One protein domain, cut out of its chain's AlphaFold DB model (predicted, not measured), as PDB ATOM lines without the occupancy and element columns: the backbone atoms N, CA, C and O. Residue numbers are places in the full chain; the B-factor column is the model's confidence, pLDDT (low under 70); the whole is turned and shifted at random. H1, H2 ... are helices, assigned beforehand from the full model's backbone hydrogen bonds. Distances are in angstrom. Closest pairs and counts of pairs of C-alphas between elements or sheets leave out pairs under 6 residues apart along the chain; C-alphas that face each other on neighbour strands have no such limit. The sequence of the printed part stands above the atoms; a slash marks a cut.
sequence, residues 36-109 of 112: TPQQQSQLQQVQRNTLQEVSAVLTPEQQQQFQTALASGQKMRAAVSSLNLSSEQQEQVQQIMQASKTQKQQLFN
ATOM      1  N   THR A  36      -6.312 -53.023 -67.302       88.56
ATOM      2  CA  THR A  36      -7.762 -53.235 -67.402       88.56
ATOM      3  C   THR A  36      -8.487 -52.501 -66.263       88.56
ATOM      4  O   THR A  36      -7.899 -52.292 -65.197       88.56
ATOM      5  N   PRO A  37      -9.775 -52.134 -66.412       88.38
ATOM      6  CA  PRO A  37     -10.536 -51.494 -65.332       88.38
ATOM      7  C   PRO A  37     -10.509 -52.293 -64.018       88.38
ATOM      8  O   PRO A  37     -10.389 -51.723 -62.932       88.38
ATOM      9  N   GLN A  38     -10.539 -53.626 -64.113       87.56
ATOM     10  CA  GLN A  38     -10.412 -54.511 -62.957       87.56
ATOM     11  C   GLN A  38      -9.029 -54.398 -62.298       87.56
ATOM     12  O   GLN A  38      -8.949 -54.256 -61.078       87.56
ATOM     13  N   GLN A  39      -7.943 -54.403 -63.075       87.94
ATOM     14  CA  GLN A  39      -6.593 -54.207 -62.535       87.94
ATOM     15  C   GLN A  39      -6.411 -52.812 -61.928       87.94
ATOM     16  O   GLN A  39      -5.735 -52.682 -60.912       87.94
ATOM     17  N   GLN A  40      -7.021 -51.769 -62.504       91.75
ATOM     18  CA  GLN A  40      -6.997 -50.422 -61.925       91.75
ATOM     19  C   GLN A  40      -7.680 -50.393 -60.555       91.75
ATOM     20  O   GLN A  40      -7.130 -49.830 -59.608       91.75
ATOM     21  N   SER A  41      -8.838 -51.049 -60.424       93.44
ATOM     22  CA  SER A  41      -9.536 -51.186 -59.141       93.44
ATOM     23  C   SER A  41      -8.688 -51.942 -58.110       93.44
ATOM     24  O   SER A  41      -8.512 -51.475 -56.982       93.44
ATOM     25  N   GLN A  42      -8.071 -53.058 -58.514       93.31
ATOM     26  CA  GLN A  42      -7.169 -53.828 -57.651       93.31
ATOM     27  C   GLN A  42      -5.936 -53.011 -57.248       93.31
ATOM     28  O   GLN A  42      -5.548 -53.009 -56.082       93.31
ATOM     29  N   LEU A  43      -5.361 -52.241 -58.172       94.38
ATOM     30  CA  LEU A  43      -4.238 -51.355 -57.888       94.38
ATOM     31  C   LEU A  43      -4.617 -50.268 -56.870       94.38
ATOM     32  O   LEU A  43      -3.840 -50.003 -55.950       94.38
ATOM     33  N   GLN A  44      -5.793 -49.650 -57.007       95.25
ATOM     34  CA  GLN A  44      -6.299 -48.683 -56.028       95.25
ATOM     35  C   GLN A  44      -6.499 -49.330 -54.656       95.25
ATOM     36  O   GLN A  44      -6.149 -48.726 -53.642       95.25
ATOM     37  N   GLN A  45      -7.010 -50.562 -54.612       96.00
ATOM     38  CA  GLN A  45      -7.159 -51.300 -53.361       96.00
ATOM     39  C   GLN A  45      -5.804 -51.555 -52.695       96.00
ATOM     40  O   GLN A  45      -5.652 -51.260 -51.512       96.00
ATOM     41  N   VAL A  46      -4.804 -52.022 -53.452       96.00
ATOM     42  CA  VAL A  46      -3.442 -52.230 -52.933       96.00
ATOM     43  C   VAL A  46      -2.871 -50.923 -52.384       96.00
ATOM     44  O   VAL A  46      -2.295 -50.915 -51.299       96.00
ATOM     45  N   GLN A  47      -3.061 -49.803 -53.089       95.06
ATOM     46  CA  GLN A  47      -2.608 -48.494 -52.610       95.06
ATOM     47  C   GLN A  47      -3.290 -48.084 -51.300       95.06
ATOM     48  O   GLN A  47      -2.592 -47.675 -50.375       95.06
ATOM     49  N   ARG A  48      -4.618 -48.229 -51.193       96.38
ATOM     50  CA  ARG A  48      -5.365 -47.919 -49.962       96.38
ATOM     51  C   ARG A  48      -4.909 -48.776 -48.783       96.38
ATOM     52  O   ARG A  48      -4.627 -48.223 -47.726       96.38
ATOM     53  N   ASN A  49      -4.771 -50.085 -48.985       97.06
ATOM     54  CA  ASN A  49      -4.306 -51.001 -47.943       97.06
ATOM     55  C   ASN A  49      -2.890 -50.638 -47.486       97.06
ATOM     56  O   ASN A  49      -2.643 -50.497 -46.296       97.06
ATOM     57  N   THR A  50      -1.988 -50.371 -48.439       96.88
ATOM     58  CA  THR A  50      -0.608 -49.959 -48.130       96.88
ATOM     59  C   THR A  50      -0.590 -48.683 -47.282       96.88
ATOM     60  O   THR A  50       0.187 -48.580 -46.340       96.88
ATOM     61  N   LEU A  51      -1.442 -47.700 -47.598       96.38
ATOM     62  CA  LEU A  51      -1.539 -46.458 -46.823       96.38
ATOM     63  C   LEU A  51      -2.027 -46.705 -45.392       96.38
ATOM     64  O   LEU A  51      -1.485 -46.113 -44.461       96.38
ATOM     65  N   GLN A  52      -3.024 -47.573 -45.221       97.12
ATOM     66  CA  GLN A  52      -3.552 -47.936 -43.906       97.12
ATOM     67  C   GLN A  52      -2.509 -48.675 -43.062       97.12
ATOM     68  O   GLN A  52      -2.295 -48.309 -41.910       97.12
ATOM     69  N   GLU A  53      -1.821 -49.657 -43.649       97.94
ATOM     70  CA  GLU A  53      -0.762 -50.419 -42.981       97.94
ATOM     71  C   GLU A  53       0.402 -49.517 -42.561       97.94
ATOM     72  O   GLU A  53       0.837 -49.579 -41.416       97.94
ATOM     73  N   VAL A  54       0.860 -48.619 -43.442       97.50
ATOM     74  CA  VAL A  54       1.896 -47.636 -43.088       97.50
ATOM     75  C   VAL A  54       1.415 -46.744 -41.952       97.50
ATOM     76  O   VAL A  54       2.140 -46.575 -40.979       97.50
ATOM     77  N   SER A  55       0.195 -46.202 -42.034       97.00
ATOM     78  CA  SER A  55      -0.347 -45.333 -40.984       97.00
ATOM     79  C   SER A  55      -0.401 -46.037 -39.627       97.00
ATOM     80  O   SER A  55      -0.121 -45.397 -38.620       97.00
ATOM     81  N   ALA A  56      -0.714 -47.335 -39.587       97.56
ATOM     82  CA  ALA A  56      -0.789 -48.108 -38.346       97.56
ATOM     83  C   ALA A  56       0.567 -48.269 -37.629       97.56
ATOM     84  O   ALA A  56       0.585 -48.493 -36.423       97.56
ATOM     85  N   VAL A  57       1.686 -48.129 -38.348       97.94
ATOM     86  CA  VAL A  57       3.051 -48.188 -37.789       97.94
ATOM     87  C   VAL A  57       3.502 -46.833 -37.220       97.94
ATOM     88  O   VAL A  57       4.414 -46.760 -36.393       97.94
ATOM     89  N   LEU A  58       2.885 -45.738 -37.666       97.56
ATOM     90  CA  LEU A  58       3.261 -44.375 -37.293       97.56
ATOM     91  C   LEU A  58       2.661 -43.959 -35.944       97.56
ATOM     92  O   LEU A  58       1.545 -44.347 -35.598       97.56
ATOM     93  N   THR A  59       3.369 -43.088 -35.218       98.00
ATOM     94  CA  THR A  59       2.798 -42.397 -34.050       98.00
ATOM     95  C   THR A  59       1.724 -41.392 -34.484       98.00
ATOM     96  O   THR A  59       1.724 -40.969 -35.645       98.00
ATOM     97  N   PRO A  60       0.828 -40.945 -33.585       97.62
ATOM     98  CA  PRO A  60      -0.197 -39.955 -33.928       97.62
ATOM     99  C   PRO A  60       0.369 -38.676 -34.571       97.62
ATOM    100  O   PRO A  60      -0.182 -38.159 -35.545       97.62
ATOM    101  N   GLU A  61       1.512 -38.188 -34.088       96.69
ATOM    102  CA  GLU A  61       2.171 -36.990 -34.620       96.69
ATOM    103  C   GLU A  61       2.728 -37.237 -36.029       96.69
ATOM    104  O   GLU A  61       2.545 -36.417 -36.934       96.69
ATOM    105  N   GLN A  62       3.364 -38.392 -36.242       98.12
ATOM    106  CA  GLN A  62       3.870 -38.808 -37.551       98.12
ATOM    107  C   GLN A  62       2.724 -39.033 -38.551       98.12
ATOM    108  O   GLN A  62       2.858 -38.674 -39.720       98.12
ATOM    109  N   GLN A  63       1.583 -39.574 -38.109       97.38
ATOM    110  CA  GLN A  63       0.387 -39.730 -38.943       97.38
ATOM    111  C   GLN A  63      -0.125 -38.377 -39.439       97.38
ATOM    112  O   GLN A  63      -0.453 -38.249 -40.618       97.38
ATOM    113  N   GLN A  64      -0.149 -37.357 -38.577       97.31
ATOM    114  CA  GLN A  64      -0.576 -36.014 -38.968       97.31
ATOM    115  C   GLN A  64       0.362 -35.411 -40.027       97.31
ATOM    116  O   GLN A  64      -0.098 -34.871 -41.039       97.31
ATOM    117  N   GLN A  65       1.678 -35.535 -39.828       97.31
ATOM    118  CA  GLN A  65       2.683 -35.089 -40.803       97.31
ATOM    119  C   GLN A  65       2.541 -35.836 -42.133       97.31
ATOM    120  O   GLN A  65       2.554 -35.227 -43.204       97.31
ATOM    121  N   PHE A  66       2.336 -37.151 -42.062       97.44
ATOM    122  CA  PHE A  66       2.143 -38.006 -43.222       97.44
ATOM    123  C   PHE A  66       0.893 -37.620 -44.020       97.44
ATOM    124  O   PHE A  66       0.979 -37.405 -45.227       97.44
ATOM    125  N   GLN A  67      -0.255 -37.460 -43.356       96.19
ATOM    126  CA  GLN A  67      -1.508 -37.048 -43.995       96.19
ATOM    127  C   GLN A  67      -1.392 -35.659 -44.629       96.19
ATOM    128  O   GLN A  67      -1.847 -35.461 -45.753       96.19
ATOM    129  N   THR A  68      -0.721 -34.726 -43.951       97.25
ATOM    130  CA  THR A  68      -0.470 -33.376 -44.477       97.25
ATOM    131  C   THR A  68       0.371 -33.426 -45.753       97.25
ATOM    132  O   THR A  68       0.043 -32.769 -46.739       97.25
ATOM    133  N   ALA A  69       1.421 -34.251 -45.772       97.06
ATOM    134  CA  ALA A  69       2.247 -34.447 -46.958       97.06
ATOM    135  C   ALA A  69       1.462 -35.089 -48.116       97.06
ATOM    136  O   ALA A  69       1.601 -34.684 -49.267       97.06
ATOM    137  N   LEU A  70       0.597 -36.068 -47.844       95.75
ATOM    138  CA  LEU A  70      -0.257 -36.644 -48.889       95.75
ATOM    139  C   LEU A  70      -1.264 -35.622 -49.434       95.75
ATOM    140  O   LEU A  70      -1.469 -35.553 -50.645       95.75
ATOM    141  N   ALA A  71      -1.855 -34.807 -48.558       96.31
ATOM    142  CA  ALA A  71      -2.794 -33.755 -48.937       96.31
ATOM    143  C   ALA A  71      -2.138 -32.658 -49.794       96.31
ATOM    144  O   ALA A  71      -2.801 -32.085 -50.657       96.31
ATOM    145  N   SER A  72      -0.834 -32.406 -49.626       96.38
ATOM    146  CA  SER A  72      -0.071 -31.496 -50.492       96.38
ATOM    147  C   SER A  72       0.322 -32.108 -51.846       96.38
ATOM    148  O   SER A  72       0.987 -31.459 -52.652       96.38
ATOM    149  N   GLY A  73      -0.094 -33.349 -52.121       95.62
ATOM    150  CA  GLY A  73       0.204 -34.068 -53.359       95.62
ATOM    151  C   GLY A  73       1.538 -34.815 -53.336       95.62
ATOM    152  O   GLY A  73       1.963 -35.353 -54.365       95.62
ATOM    153  N   GLN A  74       2.211 -34.887 -52.183       95.81
ATOM    154  CA  GLN A  74       3.448 -35.644 -52.070       95.81
ATOM    155  C   GLN A  74       3.184 -37.140 -52.265       95.81
ATOM    156  O   GLN A  74       2.220 -37.721 -51.765       95.81
ATOM    157  N   LYS A  75       4.094 -37.808 -52.978       94.81
ATOM    158  CA  LYS A  75       4.035 -39.264 -53.135       94.81
ATOM    159  C   LYS A  75       4.262 -39.937 -51.783       94.81
ATOM    160  O   LYS A  75       5.170 -39.551 -51.052       94.81
ATOM    161  N   MET A  76       3.537 -41.025 -51.518       92.81
ATOM    162  CA  MET A  76       3.651 -41.819 -50.285       92.81
ATOM    163  C   MET A  76       5.102 -42.108 -49.874       92.81
ATOM    164  O   MET A  76       5.469 -41.863 -48.733       92.81
ATOM    165  N   ARG A  77       5.955 -42.566 -50.802       93.12
ATOM    166  CA  ARG A  77       7.368 -42.856 -50.496       93.12
ATOM    167  C   ARG A  77       8.130 -41.621 -50.001       93.12
ATOM    168  O   ARG A  77       8.919 -41.752 -49.077       93.12
ATOM    169  N   ALA A  78       7.877 -40.454 -50.593       95.69
ATOM    170  CA  ALA A  78       8.494 -39.201 -50.167       95.69
ATOM    171  C   ALA A  78       7.935 -38.731 -48.810       95.69
ATOM    172  O   ALA A  78       8.698 -38.308 -47.948       95.69
ATOM    173  N   ALA A  79       6.623 -38.887 -48.592       96.12
ATOM    174  CA  ALA A  79       5.957 -38.584 -47.322       96.12
ATOM    175  C   ALA A  79       6.458 -39.440 -46.163       96.12
ATOM    176  O   ALA A  79       6.664 -38.911 -45.081       96.12
ATOM    177  N   VAL A  80       6.725 -40.723 -46.394       95.00
ATOM    178  CA  VAL A  80       7.357 -41.591 -45.396       95.00
ATOM    179  C   VAL A  80       8.804 -41.171 -45.129       95.00
ATOM    180  O   VAL A  80       9.202 -41.088 -43.974       95.00
ATOM    181  N   SER A  81       9.595 -40.881 -46.171       94.00
ATOM    182  CA  SER A  81      11.014 -40.530 -45.998       94.00
ATOM    183  C   SER A  81      11.248 -39.193 -45.293       94.00
ATOM    184  O   SER A  81      12.346 -38.959 -44.806       94.00
ATOM    185  N   SER A  82      10.243 -38.313 -45.256       93.88
ATOM    186  CA  SER A  82      10.308 -37.054 -44.506       93.88
ATOM    187  C   SER A  82      10.001 -37.207 -43.011       93.88
ATOM    188  O   SER A  82      10.113 -36.227 -42.281       93.88
ATOM    189  N   LEU A  83       9.584 -38.392 -42.552       95.69
ATOM    190  CA  LEU A  83       9.277 -38.646 -41.144       95.69
ATOM    191  C   LEU A  83      10.525 -39.099 -40.384       95.69
ATOM    192  O   LEU A  83      11.339 -39.871 -40.890       95.69
ATOM    193  N   ASN A  84      10.613 -38.698 -39.118       95.62
ATOM    194  CA  ASN A  84      11.619 -39.202 -38.185       95.62
ATOM    195  C   ASN A  84      11.181 -40.567 -37.632       95.62
ATOM    196  O   ASN A  84      10.648 -40.648 -36.527       95.62
ATOM    197  N   LEU A  85      11.344 -41.621 -38.434       96.50
ATOM    198  CA  LEU A  85      10.989 -42.996 -38.070       96.50
ATOM    199  C   LEU A  85      12.067 -43.646 -37.196       96.50
ATOM    200  O   LEU A  85      13.259 -43.497 -37.482       96.50
ATOM    201  N   SER A  86      11.652 -44.431 -36.197       97.94
ATOM    202  CA  SER A  86      12.564 -45.330 -35.475       97.94
ATOM    203  C   SER A  86      13.063 -46.462 -36.381       97.94
ATOM    204  O   SER A  86      12.461 -46.751 -37.416       97.94
ATOM    205  N   SER A  87      14.141 -47.142 -35.988       97.19
ATOM    206  CA  SER A  87      14.682 -48.291 -36.731       97.19
ATOM    207  C   SER A  87      13.630 -49.386 -36.948       97.19
ATOM    208  O   SER A  87      13.458 -49.869 -38.062       97.19
ATOM    209  N   GLU A  88      12.853 -49.702 -35.911       97.12
ATOM    210  CA  GLU A  88      11.774 -50.696 -35.980       97.12
ATOM    211  C   GLU A  88      10.653 -50.261 -36.937       97.12
ATOM    212  O   GLU A  88      10.184 -51.050 -37.756       97.12
ATOM    213  N   GLN A  89      10.253 -48.984 -36.888       97.50
ATOM    214  CA  GLN A  89       9.254 -48.439 -37.811       97.50
ATOM    215  C   GLN A  89       9.753 -48.470 -39.261       97.50
ATOM    216  O   GLN A  89       8.983 -48.786 -40.169       97.50
ATOM    217  N   GLN A  90      11.034 -48.163 -39.494       97.00
ATOM    218  CA  GLN A  90      11.640 -48.214 -40.828       97.00
ATOM    219  C   GLN A  90      11.589 -49.626 -41.412       97.00
ATOM    220  O   GLN A  90      11.180 -49.787 -42.565       97.00
ATOM    221  N   GLU A  91      11.940 -50.643 -40.622       97.94
ATOM    222  CA  GLU A  91      11.888 -52.042 -41.053       97.94
ATOM    223  C   GLU A  91      10.459 -52.479 -41.395       97.94
ATOM    224  O   GLU A  91      10.221 -53.023 -42.478       97.94
ATOM    225  N   GLN A  92       9.486 -52.179 -40.528       97.81
ATOM    226  CA  GLN A  92       8.078 -52.520 -40.764       97.81
ATOM    227  C   GLN A  92       7.534 -51.839 -42.028       97.81
ATOM    228  O   GLN A  92       6.941 -52.485 -42.897       97.81
ATOM    229  N   VAL A  93       7.798 -50.541 -42.192       97.50
ATOM    230  CA  VAL A  93       7.389 -49.792 -43.385       97.50
ATOM    231  C   VAL A  93       8.062 -50.343 -44.642       97.50
ATOM    232  O   VAL A  93       7.423 -50.452 -45.692       97.50
ATOM    233  N   GLN A  94       9.338 -50.729 -44.568       96.75
ATOM    234  CA  GLN A  94      10.043 -51.335 -45.693       96.75
ATOM    235  C   GLN A  94       9.400 -52.663 -46.112       96.75
ATOM    236  O   GLN A  94       9.203 -52.879 -47.312       96.75
ATOM    237  N   GLN A  95       9.030 -53.514 -45.155       97.75
ATOM    238  CA  GLN A  95       8.342 -54.781 -45.419       97.75
ATOM    239  C   GLN A  95       6.981 -54.553 -46.094       97.75
ATOM    240  O   GLN A  95       6.710 -55.145 -47.142       97.75
ATOM    241  N   ILE A  96       6.176 -53.617 -45.581       97.75
ATOM    242  CA  ILE A  96       4.886 -53.226 -46.178       97.75
ATOM    243  C   ILE A  96       5.078 -52.752 -47.630       97.75
ATOM    244  O   ILE A  96       4.386 -53.183 -48.558       97.75
ATOM    245  N   MET A  97       6.081 -51.902 -47.873       95.62
ATOM    246  CA  MET A  97       6.384 -51.379 -49.210       95.62
ATOM    247  C   MET A  97       6.845 -52.474 -50.182       95.62
ATOM    248  O   MET A  97       6.526 -52.410 -51.375       95.62
ATOM    249  N   GLN A  98       7.601 -53.464 -49.700       97.06
ATOM    250  CA  GLN A  98       8.039 -54.617 -50.491       97.06
ATOM    251  C   GLN A  98       6.869 -55.544 -50.833       97.06
ATOM    252  O   GLN A  98       6.732 -55.943 -51.995       97.06
ATOM    253  N   ALA A  99       5.987 -55.820 -49.871       96.69
ATOM    254  CA  ALA A  99       4.768 -56.589 -50.100       96.69
ATOM    255  C   ALA A  99       3.870 -55.897 -51.141       96.69
ATOM    256  O   ALA A  99       3.503 -56.503 -52.149       96.69
ATOM    257  N   SER A 100       3.632 -54.591 -50.980       96.19
ATOM    258  CA  SER A 100       2.881 -53.764 -51.935       96.19
ATOM    259  C   SER A 100       3.503 -53.775 -53.337       96.19
ATOM    260  O   SER A 100       2.800 -53.872 -54.346       96.19
ATOM    261  N   LYS A 101       4.838 -53.693 -53.436       95.44
ATOM    262  CA  LYS A 101       5.554 -53.789 -54.719       95.44
ATOM    263  C   LYS A 101       5.313 -55.144 -55.385       95.44
ATOM    264  O   LYS A 101       5.012 -55.167 -56.575       95.44
ATOM    265  N   THR A 102       5.414 -56.229 -54.624       96.06
ATOM    266  CA  THR A 102       5.220 -57.599 -55.121       96.06
ATOM    267  C   THR A 102       3.789 -57.814 -55.607       96.06
ATOM    268  O   THR A 102       3.591 -58.270 -56.729       96.06
ATOM    269  N   GLN A 103       2.790 -57.387 -54.828       94.44
ATOM    270  CA  GLN A 103       1.383 -57.462 -55.235       94.44
ATOM    271  C   GLN A 103       1.139 -56.687 -56.532       94.44
ATOM    272  O   GLN A 103       0.546 -57.211 -57.469       94.44
ATOM    273  N   LYS A 104       1.669 -55.463 -56.646       93.62
ATOM    274  CA  LYS A 104       1.559 -54.680 -57.885       93.62
ATOM    275  C   LYS A 104       2.216 -55.378 -59.073       93.62
ATOM    276  O   LYS A 104       1.623 -55.412 -60.141       93.62
ATOM    277  N   GLN A 105       3.404 -55.954 -58.899       92.88
ATOM    278  CA  GLN A 105       4.073 -56.720 -59.956       92.88
ATOM    279  C   GLN A 105       3.230 -57.905 -60.426       92.88
ATOM    280  O   GLN A 105       3.097 -58.105 -61.627       92.88
ATOM    281  N   GLN A 106       2.608 -58.639 -59.503       91.12
ATOM    282  CA  GLN A 106       1.683 -59.717 -59.852       91.12
ATOM    283  C   GLN A 106       0.497 -59.181 -60.662       91.12
ATOM    284  O   GLN A 106       0.190 -59.735 -61.711       91.12
ATOM    285  N   LEU A 107      -0.104 -58.056 -60.252       89.31
ATOM    286  CA  LEU A 107      -1.195 -57.424 -61.006       89.31
ATOM    287  C   LEU A 107      -0.800 -57.088 -62.449       89.31
ATOM    288  O   LEU A 107      -1.613 -57.285 -63.350       89.31
ATOM    289  N   PHE A 108       0.422 -56.595 -62.672       87.19
ATOM    290  CA  PHE A 108       0.925 -56.269 -64.011       87.19
ATOM    291  C   PHE A 108       1.261 -57.517 -64.835       87.19
ATOM    292  O   PHE A 108       0.940 -57.572 -66.020       87.19
ATOM    293  N   ASN A 109       1.867 -58.526 -64.207       86.19
ATOM    294  CA  ASN A 109       2.335 -59.735 -64.882       86.19
ATOM    295  C   ASN A 109       1.203 -60.717 -65.217       86.19
ATOM    296  O   ASN A 109       1.362 -61.502 -66.142       86.19
TER     297      ASN A 109
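What this domain is: This is residues 36 to 109 of the 112 residues of an uncharacterized protein of Calothrix desertica PCC 7102 (UniProt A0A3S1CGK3). Two long helices, H4 and H1, lie side by side as an antiparallel pair. At the end where H1 finishes and H4 begins, the chain folds back through two shorter helices, H2 and H3, which make a small V-like head. The 74 printed residues hold four named helices, in order H1 to H4, and no named strand: all helix. The whole is compact, with a radius of gyration of the C-alphas of 12.9 A and spans of 37 by 26 by 17 A.

Where its parts are: H4, residues 87 to 109, is 32.8 A long and ends at C-alpha 109 (2.335, -59.735, -64.882). H1, residues 37 to 57, is 30.9 A long and begins at C-alpha 37 (-10.536, -51.494, -65.332). H2 is residues 60 to 71, 16.4 A; H3 is residues 76 to 81, 8.6 A.

How they stand to each other: H4 touches H1, opposite ways at a shallow tilt of 6 degrees; their closest C-alphas, Val 54 and Val 93, are 5.9 A apart. H2 touches H3 with residues 66 to 70 alone, at a steep tilt of 47 degrees; the closest C-alphas, Ala 69 and Ala 79, are 5.6 A apart. H1 and H2 are close but not clearly touching, 6.0 A between the closest C-alphas, Ser 55 and Gln 63. H2 and H4 are apart. In H1, H2, H3 and H4 every O i to N i+4 pair is within hydrogen-bond range.

The domain as a whole: The C-alphas farthest apart, Thr 36 and Ser 86, are 38.7 A apart. The printed part has no cut, its three links are tight, and no printed residue is under pLDDT 70.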